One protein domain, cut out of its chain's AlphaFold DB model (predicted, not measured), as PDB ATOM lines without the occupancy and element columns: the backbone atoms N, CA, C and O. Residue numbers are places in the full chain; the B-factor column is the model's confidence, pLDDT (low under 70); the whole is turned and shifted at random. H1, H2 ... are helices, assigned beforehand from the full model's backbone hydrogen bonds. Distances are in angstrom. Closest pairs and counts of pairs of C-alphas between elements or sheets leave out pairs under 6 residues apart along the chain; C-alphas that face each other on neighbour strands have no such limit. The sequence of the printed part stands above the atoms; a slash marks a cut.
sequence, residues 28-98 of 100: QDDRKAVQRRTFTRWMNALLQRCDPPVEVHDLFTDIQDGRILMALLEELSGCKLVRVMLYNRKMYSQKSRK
ATOM      1  N   GLN A  28     206.541 122.482 239.769       74.62
ATOM      2  CA  GLN A  28     206.949 123.816 239.318       74.62
ATOM      3  C   GLN A  28     205.751 124.752 239.191       74.62
ATOM      4  O   GLN A  28     205.840 125.911 239.596       74.62
ATOM      5  N   ASP A  29     204.627 124.263 238.679       79.88
ATOM      6  CA  ASP A  29     203.423 125.079 238.537       79.88
ATOM      7  C   ASP A  29     202.779 125.391 239.892       79.88
ATOM      8  O   ASP A  29     202.379 126.534 240.129       79.88
ATOM      9  N   ASP A  30     202.832 124.453 240.840       84.50
ATOM     10  CA  ASP A  30     202.436 124.705 242.229       84.50
ATOM     11  C   ASP A  30     203.311 125.783 242.886       84.50
ATOM     12  O   ASP A  30     202.806 126.714 243.523       84.50
ATOM     13  N   ARG A  31     204.635 125.722 242.684       86.75
ATOM     14  CA  ARG A  31     205.568 126.750 243.183       86.75
ATOM     15  C   ARG A  31     205.263 128.123 242.586       86.75
ATOM     16  O   ARG A  31     205.206 129.104 243.332       86.75
ATOM     17  N   LYS A  32     205.014 128.205 241.275       88.31
ATOM     18  CA  LYS A  32     204.625 129.458 240.603       88.31
ATOM     19  C   LYS A  32     203.302 129.995 241.148       88.31
ATOM     20  O   LYS A  32     203.184 131.196 241.390       88.31
ATOM     21  N   ALA A  33     202.318 129.129 241.391       88.94
ATOM     22  CA  ALA A  33     201.029 129.525 241.947       88.94
ATOM     23  C   ALA A  33     201.165 130.086 243.373       88.94
ATOM     24  O   ALA A  33     200.571 131.122 243.690       88.94
ATOM     25  N   VAL A  34     201.989 129.453 244.215       92.50
ATOM     26  CA  VAL A  34     202.294 129.934 245.572       92.50
ATOM     27  C   VAL A  34     203.020 131.275 245.531       92.50
ATOM     28  O   VAL A  34     202.643 132.192 246.267       92.50
ATOM     29  N   GLN A  35     204.016 131.427 244.655       93.69
ATOM     30  CA  GLN A  35     204.746 132.682 244.489       93.69
ATOM     31  C   GLN A  35     203.811 133.804 244.038       93.69
ATOM     32  O   GLN A  35     203.804 134.872 244.651       93.69
ATOM     33  N   ARG A  36     202.963 133.538 243.035       94.31
ATOM     34  CA  ARG A  36     201.944 134.480 242.562       94.31
ATOM     35  C   ARG A  36     201.039 134.912 243.707       94.31
ATOM     36  O   ARG A  36     200.916 136.100 243.969       94.31
ATOM     37  N   ARG A  37     200.464 133.959 244.444       95.19
ATOM     38  CA  ARG A  37     199.552 134.256 245.558       95.19
ATOM     39  C   ARG A  37     200.230 135.067 246.658       95.19
ATOM     40  O   ARG A  37     199.622 135.983 247.208       95.19
ATOM     41  N   THR A  38     201.471 134.723 246.985       96.19
ATOM     42  CA  THR A  38     202.259 135.427 248.002       96.19
ATOM     43  C   THR A  38     202.522 136.863 247.577       96.19
ATOM     44  O   THR A  38     202.267 137.786 248.348       96.19
ATOM     45  N   PHE A  39     202.956 137.060 246.334       96.56
ATOM     46  CA  PHE A  39     203.248 138.383 245.803       96.56
ATOM     47  C   PHE A  39     201.990 139.251 245.694       96.56
ATOM     48  O   PHE A  39     201.997 140.381 246.170       96.56
ATOM     49  N   THR A  40     200.881 138.706 245.183       97.31
ATOM     50  CA  THR A  40     199.589 139.410 245.126       97.31
ATOM     51  C   THR A  40     199.122 139.847 246.513       97.31
ATOM     52  O   THR A  40     198.721 140.991 246.700       97.31
ATOM     53  N   ARG A  41     199.222 138.972 247.525       97.12
ATOM     54  CA  ARG A  41     198.854 139.322 248.907       97.12
ATOM     55  C   ARG A  41     199.729 140.427 249.479       97.12
ATOM     56  O   ARG A  41     199.217 141.325 250.140       97.12
ATOM     57  N   TRP A  42     201.033 140.355 249.232       97.12
ATOM     58  CA  TRP A  42     201.967 141.383 249.672       97.12
ATOM     59  C   TRP A  42     201.680 142.735 249.005       97.12
ATOM     60  O   TRP A  42     201.621 143.748 249.699       97.12
ATOM     61  N   MET A  43     201.412 142.749 247.694       96.75
ATOM     62  CA  MET A  43     201.000 143.961 246.985       96.75
ATOM     63  C   MET A  43     199.721 144.548 247.581       96.75
ATOM     64  O   MET A  43     199.703 145.730 247.904       96.75
ATOM     65  N   ASN A  44     198.683 143.733 247.798       97.25
ATOM     66  CA  ASN A  44     197.418 144.212 248.362       97.25
ATOM     67  C   ASN A  44     197.590 144.779 249.778       97.25
ATOM     68  O   ASN A  44     196.983 145.795 250.099       97.25
ATOM     69  N   ALA A  45     198.464 144.198 250.606       96.19
ATOM     70  CA  ALA A  45     198.758 144.730 251.938       96.19
ATOM     71  C   ALA A  45     199.407 146.129 251.904       96.19
ATOM     72  O   ALA A  45     199.167 146.943 252.795       96.19
ATOM     73  N   LEU A  46     200.225 146.418 250.886       94.75
ATOM     74  CA  LEU A  46     200.808 147.747 250.684       94.75
ATOM     75  C   LEU A  46     199.796 148.716 250.070       94.75
ATOM     76  O   LEU A  46     199.601 149.815 250.577       94.75
ATOM     77  N   LEU A  47     199.125 148.294 249.003       94.56
ATOM     78  CA  LEU A  47     198.241 149.134 248.197       94.56
ATOM     79  C   LEU A  47     196.922 149.493 248.895       94.56
ATOM     80  O   LEU A  47     196.300 150.500 248.559       94.56
ATOM     81  N   GLN A  48     196.529 148.739 249.923       95.06
ATOM     82  CA  GLN A  48     195.407 149.097 250.790       95.06
ATOM     83  C   GLN A  48     195.658 150.387 251.593       95.06
ATOM     84  O   GLN A  48     194.710 151.001 252.078       95.06
ATOM     85  N   ARG A  49     196.921 150.816 251.731       90.69
ATOM     86  CA  ARG A  49     197.305 152.071 252.401       90.69
ATOM     87  C   ARG A  49     197.207 153.290 251.481       90.69
ATOM     88  O   ARG A  49     197.295 154.418 251.965       90.69
ATOM     89  N   CYS A  50     197.045 153.078 250.175       89.75
ATOM     90  CA  CYS A  50     196.853 154.156 249.216       89.75
ATOM     91  C   CYS A  50     195.481 154.823 249.396       89.75
ATOM     92  O   CYS A  50     194.530 154.209 249.873       89.75
ATOM     93  N   ASP A  51     195.384 156.080 248.964       84.88
ATOM     94  CA  ASP A  51     194.128 156.827 248.890       84.88
ATOM     95  C   ASP A  51     193.927 157.338 247.449       84.88
ATOM     96  O   ASP A  51     194.689 158.207 247.002       84.88
ATOM     97  N   PRO A  52     192.969 156.782 246.681       88.12
ATOM     98  CA  PRO A  52     192.071 155.685 247.057       88.12
ATOM     99  C   PRO A  52     192.797 154.324 247.164       88.12
ATOM    100  O   PRO A  52     193.829 154.137 246.507       88.12
ATOM    101  N   PRO A  53     192.265 153.357 247.941       92.31
ATOM    102  CA  PRO A  53     192.835 152.014 248.033       92.31
ATOM    103  C   PRO A  53     192.865 151.314 246.674       92.31
ATOM    104  O   PRO A  53     191.917 151.415 245.894       92.31
ATOM    105  N   VAL A  54     193.944 150.577 246.409       94.12
ATOM    106  CA  VAL A  54     194.116 149.794 245.176       94.12
ATOM    107  C   VAL A  54     194.196 148.310 245.527       94.12
ATOM    108  O   VAL A  54     194.855 147.929 246.492       94.12
ATOM    109  N   GLU A  55     193.541 147.464 244.732       94.69
ATOM    110  CA  GLU A  55     193.522 146.014 244.927       94.69
ATOM    111  C   GLU A  55     193.843 145.279 243.623       94.69
ATOM    112  O   GLU A  55     193.270 145.556 242.573       94.69
ATOM    113  N   VAL A  56     194.751 144.311 243.709       96.25
ATOM    114  CA  VAL A  56     195.148 143.407 242.628       96.25
ATOM    115  C   VAL A  56     194.334 142.123 242.734       96.25
ATOM    116  O   VAL A  56     194.414 141.411 243.742       96.25
ATOM    117  N   HIS A  57     193.588 141.820 241.679       94.25
ATOM    118  CA  HIS A  57     192.748 140.635 241.537       94.25
ATOM    119  C   HIS A  57     193.454 139.583 240.675       94.25
ATOM    120  O   HIS A  57     193.620 138.438 241.102       94.25
ATOM    121  N   ASP A  58     193.948 139.988 239.502       95.12
ATOM    122  CA  ASP A  58     194.791 139.169 238.636       95.12
ATOM    123  C   ASP A  58     196.143 139.849 238.417       95.12
ATOM    124  O   ASP A  58     196.261 140.859 237.727       95.12
ATOM    125  N   LEU A  59     197.196 139.256 238.990       93.94
ATOM    126  CA  LEU A  59     198.534 139.844 238.973       93.94
ATOM    127  C   LEU A  59     199.028 140.179 237.563       93.94
ATOM    128  O   LEU A  59     199.682 141.198 237.389       93.94
ATOM    129  N   PHE A  60     198.782 139.318 236.577       93.69
ATOM    130  CA  PHE A  60     199.372 139.484 235.249       93.69
ATOM    131  C   PHE A  60     198.586 140.440 234.369       93.69
ATOM    132  O   PHE A  60     199.163 140.987 233.433       93.69
ATOM    133  N   THR A  61     197.302 140.629 234.649       95.56
ATOM    134  CA  THR A  61     196.422 141.539 233.916       95.56
ATOM    135  C   THR A  61     196.489 142.938 234.517       95.56
ATOM    136  O   THR A  61     196.705 143.914 233.800       95.56
ATOM    137  N   ASP A  62     196.418 143.037 235.842       95.31
ATOM    138  CA  ASP A  62     196.240 144.318 236.525       95.31
ATOM    139  C   ASP A  62     197.516 145.181 236.530       95.31
ATOM    140  O   ASP A  62     197.447 146.398 236.684       95.31
ATOM    141  N   ILE A  63     198.699 144.583 236.340       95.31
ATOM    142  CA  ILE A  63     199.972 145.328 236.295       95.31
ATOM    143  C   ILE A  63     200.345 145.836 234.896       95.31
ATOM    144  O   ILE A  63     201.316 146.583 234.774       95.31
ATOM    145  N   GLN A  64     199.629 145.428 233.840       96.00
ATOM    146  CA  GLN A  64     200.060 145.644 232.449       96.00
ATOM    147  C   GLN A  64     200.131 147.117 232.059       96.00
ATOM    148  O   GLN A  64     201.037 147.522 231.334       96.00
ATOM    149  N   ASP A  65     199.190 147.922 232.546       90.50
ATOM    150  CA  ASP A  65     199.139 149.355 232.248       90.50
ATOM    151  C   ASP A  65     200.144 150.177 233.079       90.50
ATOM    152  O   ASP A  65     200.288 151.387 232.884       90.50
ATOM    153  N   GLY A  66     200.841 149.519 234.012       92.31
ATOM    154  CA  GLY A  66     201.850 150.094 234.886       92.31
ATOM    155  C   GLY A  66     201.311 150.946 236.037       92.31
ATOM    156  O   GLY A  66     202.099 151.323 236.903       92.31
ATOM    157  N   ARG A  67     200.007 151.240 236.128       91.50
ATOM    158  CA  ARG A  67     199.463 152.128 237.176       91.50
ATOM    159  C   ARG A  67     199.659 151.557 238.572       91.50
ATOM    160  O   ARG A  67     200.070 152.278 239.479       91.50
ATOM    161  N   ILE A  68     199.424 150.258 238.724       94.12
ATOM    162  CA  ILE A  68     199.618 149.555 239.995       94.12
ATOM    163  C   ILE A  68     201.094 149.546 240.393       94.12
ATOM    164  O   ILE A  68     201.420 149.767 241.558       94.12
ATOM    165  N   LEU A  69     201.997 149.359 239.428       94.56
ATOM    166  CA  LEU A  69     203.437 149.424 239.681       94.56
ATOM    167  C   LEU A  69     203.854 150.823 240.143       94.56
ATOM    168  O   LEU A  69     204.661 150.944 241.060       94.56
ATOM    169  N   MET A  70     203.271 151.877 239.567       93.00
ATOM    170  CA  MET A  70     203.518 153.247 240.016       93.00
ATOM    171  C   MET A  70     203.034 153.459 241.452       93.00
ATOM    172  O   MET A  70     203.807 153.945 242.269       93.00
ATOM    173  N   ALA A  71     201.811 153.046 241.795       92.25
ATOM    174  CA  ALA A  71     201.300 153.149 243.167       92.25
ATOM    175  C   ALA A  71     202.175 152.376 244.172       92.25
ATOM    176  O   ALA A  71     202.529 152.902 245.226       92.25
ATOM    177  N   LEU A  72     202.604 151.164 243.811       94.50
ATOM    178  CA  LEU A  72     203.502 150.349 244.625       94.50
ATOM    179  C   LEU A  72     204.855 151.043 244.849       94.50
ATOM    180  O   LEU A  72     205.368 151.059 245.965       94.50
ATOM    181  N   LEU A  73     205.430 151.643 243.804       93.44
ATOM    182  CA  LEU A  73     206.675 152.406 243.902       93.44
ATOM    183  C   LEU A  73     206.522 153.656 244.778       93.44
ATOM    184  O   LEU A  73     207.445 153.977 245.528       93.44
ATOM    185  N   GLU A  74     205.388 154.361 244.712       92.00
ATOM    186  CA  GLU A  74     205.114 155.493 245.608       92.00
ATOM    187  C   GLU A  74     205.093 155.045 247.073       92.00
ATOM    188  O   GLU A  74     205.751 155.670 247.904       92.00
ATOM    189  N   GLU A  75     204.400 153.944 247.380       93.62
ATOM    190  CA  GLU A  75     204.278 153.431 248.751       93.62
ATOM    191  C   GLU A  75     205.624 152.920 249.291       93.62
ATOM    192  O   GLU A  75     205.995 153.222 250.423       93.62
ATOM    193  N   LEU A  76     206.405 152.209 248.469       92.56
ATOM    194  CA  LEU A  76     207.732 151.712 248.855       92.56
ATOM    195  C   LEU A  76     208.760 152.835 249.044       92.56
ATOM    196  O   LEU A  76     209.628 152.738 249.907       92.56
ATOM    197  N   SER A  77     208.690 153.886 248.224       90.62
ATOM    198  CA  SER A  77     209.631 155.013 248.287       90.62
ATOM    199  C   SER A  77     209.207 156.115 249.261       90.62
ATOM    200  O   SER A  77     210.005 157.004 249.561       90.62
ATOM    201  N   GLY A  78     207.947 156.113 249.710       88.38
ATOM    202  CA  GLY A  78     207.349 157.205 250.479       88.38
ATOM    203  C   GLY A  78     207.244 158.528 249.704       88.38
ATOM    204  O   GLY A  78     206.998 159.578 250.300       88.38
ATOM    205  N   CYS A  79     207.457 158.511 248.384       86.44
ATOM    206  CA  CYS A  79     207.519 159.697 247.537       86.44
ATOM    207  C   CYS A  79     206.438 159.663 246.454       86.44
ATOM    208  O   CYS A  79     206.275 158.676 245.747       86.44
ATOM    209  N   LYS A  80     205.754 160.794 246.233       82.75
ATOM    210  CA  LYS A  80     204.817 160.935 245.109       82.75
ATOM    211  C   LYS A  80     205.566 160.986 243.771       82.75
ATOM    212  O   LYS A  80     206.320 161.929 243.510       82.75
ATOM    213  N   LEU A  81     205.308 160.023 242.889       78.12
ATOM    214  CA  LEU A  81     205.936 159.861 241.575       78.12
ATOM    215  C   LEU A  81     205.602 161.015 240.623       78.12
ATOM    216  O   LEU A  81     206.452 161.413 239.826       78.12
ATOM    217  N   VAL A  82     204.427 161.643 240.755       70.69
ATOM    218  CA  VAL A  82     204.083 162.871 240.004       70.69
ATOM    219  C   VAL A  82     205.129 163.969 240.232       70.69
ATOM    220  O   VAL A  82     205.525 164.665 239.296       70.69
ATOM    221  N   ARG A  83     205.648 164.099 241.459       62.91
ATOM    222  CA  ARG A  83     206.677 165.094 241.792       62.91
ATOM    223  C   ARG A  83     208.018 164.759 241.129       62.91
ATOM    224  O   ARG A  83     208.678 165.666 240.626       62.91
ATOM    225  N   VAL A  84     208.380 163.477 241.060       62.66
ATOM    226  CA  VAL A  84     209.606 162.996 240.399       62.66
ATOM    227  C   VAL A  84     209.534 163.199 238.884       62.66
ATOM    228  O   VAL A  84     210.476 163.714 238.283       62.66
ATOM    229  N   MET A  85     208.395 162.889 238.256       70.38
ATOM    230  CA  MET A  85     208.206 163.097 236.817       70.38
ATOM    231  C   MET A  85     208.215 164.579 236.435       70.38
ATOM    232  O   MET A  85     208.830 164.947 235.434       70.38
ATOM    233  N   LEU A  86     207.604 165.456 237.239       69.88
ATOM    234  CA  LEU A  86     207.670 166.903 237.012       69.88
ATOM    235  C   LEU A  86     209.085 167.459 237.211       69.88
ATOM    236  O   LEU A  86     209.505 168.325 236.443       69.88
ATOM    237  N   TYR A  87     209.823 166.961 238.204       66.69
ATOM    238  CA  TYR A  87     211.223 167.325 238.420       66.69
ATOM    239  C   TYR A  87     212.094 166.923 237.224       66.69
ATOM    240  O   TYR A  87     212.773 167.773 236.645       66.69
ATOM    241  N   ASN A  88     211.986 165.669 236.781       72.69
ATOM    242  CA  ASN A  88     212.699 165.166 235.611       72.69
ATOM    243  C   ASN A  88     212.326 165.968 234.357       72.69
ATOM    244  O   ASN A  88     213.202 166.516 233.690       72.69
ATOM    245  N   ARG A  89     211.030 166.155 234.081       74.75
ATOM    246  CA  ARG A  89     210.541 166.949 232.941       74.75
ATOM    247  C   ARG A  89     211.117 168.369 232.926       74.75
ATOM    248  O   ARG A  89     211.550 168.838 231.874       74.75
ATOM    249  N   LYS A  90     211.151 169.056 234.073       73.00
ATOM    250  CA  LYS A  90     211.723 170.410 234.181       73.00
ATOM    251  C   LYS A  90     213.240 170.425 233.992       73.00
ATOM    252  O   LYS A  90     213.744 171.377 233.398       73.00
ATOM    253  N   MET A  91     213.956 169.412 234.475       74.62
ATOM    254  CA  MET A  91     215.410 169.297 234.314       74.62
ATOM    255  C   MET A  91     215.804 169.072 232.851       74.62
ATOM    256  O   MET A  91     216.631 169.811 232.315       74.62
ATOM    257  N   TYR A  92     215.169 168.120 232.167       69.69
ATOM    258  CA  TYR A  92     215.463 167.845 230.756       69.69
ATOM    259  C   TYR A  92     215.025 168.996 229.834       69.69
ATOM    260  O   TYR A  92     215.743 169.337 228.897       69.69
ATOM    261  N   SER A  93     213.917 169.680 230.148       70.31
ATOM    262  CA  SER A  93     213.472 170.874 229.409       70.31
ATOM    263  C   SER A  93     214.431 172.068 229.540       70.31
ATOM    264  O   SER A  93     214.580 172.850 228.601       70.31
ATOM    265  N   GLN A  94     215.097 172.228 230.687       59.41
ATOM    266  CA  GLN A  94     216.106 173.277 230.879       59.41
ATOM    267  C   GLN A  94     217.434 172.935 230.206       59.41
ATOM    268  O   GLN A  94     218.126 173.836 229.742       59.41
ATOM    269  N   LYS A  95     217.778 171.645 230.120       60.19
ATOM    270  CA  LYS A  95     219.001 171.192 229.455       60.19
ATOM    271  C   LYS A  95     218.952 171.468 227.948       60.19
ATOM    272  O   LYS A  95     219.942 171.946 227.422       60.19
ATOM    273  N   SER A  96     217.802 171.279 227.293       58.94
ATOM    274  CA  SER A  96     217.636 171.597 225.861       58.94
ATOM    275  C   SER A  96     217.819 173.090 225.561       58.94
ATOM    276  O   SER A  96     218.521 173.437 224.628       58.94
ATOM    277  N   ARG A  97     217.291 173.978 226.416       58.97
ATOM    278  CA  ARG A  97     217.417 175.441 226.254       58.97
ATOM    279  C   ARG A  97     218.814 176.011 226.530       58.97
ATOM    280  O   ARG A  97     219.002 177.211 226.397       58.97
ATOM    281  N   LYS A  98     219.759 175.197 227.009       55.88
ATOM    282  CA  LYS A  98     221.124 175.638 227.344       55.88
ATOM    283  C   LYS A  98     222.146 175.294 226.251       55.88
ATOM    284  O   LYS A  98     223.310 175.647 226.402       55.88
TER     285      LYS A  98
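Overview. This is residues 28 to 98 of the 100 residues of the protein "Calponin-homology (CH) domain-containing protein" of Labrus bergylta (ballan wrasse) (UniProt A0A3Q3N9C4). Two helical arms, H1 and H4, spread as a wide open V from a small body round H3, while the long link after H1 folds back beside it to the short H2. Residues 28 to 35 of H1 and 83 to 98 stick out. The 71 printed residues hold four named helices, H1 to H4, and no named strand: all helix, only just loose and close to extended, radius of gyration of the C-alphas 16.4 A, spans 56 by 27 by 17 A.

Along the chain. H1, residues 28 to 47, is 28.2 A long from C-alpha 28 at (206.949, 123.816, 239.318). H2 is residues 59 to 62, 5.6 A; H3 is residues 67 to 77, 15.3 A. H4, residues 81 to 96, 22.8 A, ends at C-alpha 96 (217.636, 171.597, 225.861).

Arrangement. H1, with residues 43 to 47 alone, touches H3, C-alphas of Leu 47 and Leu 72 closest at 6.5 A, at a steep tilt of 68 degrees, only just short of perpendicular. H2 is close to H1 but not clearly touching, C-alphas of Thr 40 and Leu 59 closest at 6.3 A. H4, with residue 81 alone, only just touches H3, with 3 pairs of C-alphas within 8 A, Glu 74 and Leu 81 closest at 6.0 A, about perpendicular at 87 degrees. H1 and H4 are apart. In H1, H3 and H4 every O i to N i+4 pair is within hydrogen-bond range; H2 is too short for one.

Size, cuts and confidence. C-alphas 30 and 98 are farthest apart, 56.3 A. The printed part has no cut; the H1 to H2 link is long. Confidence is under 70 at ten residues between 83 and 98.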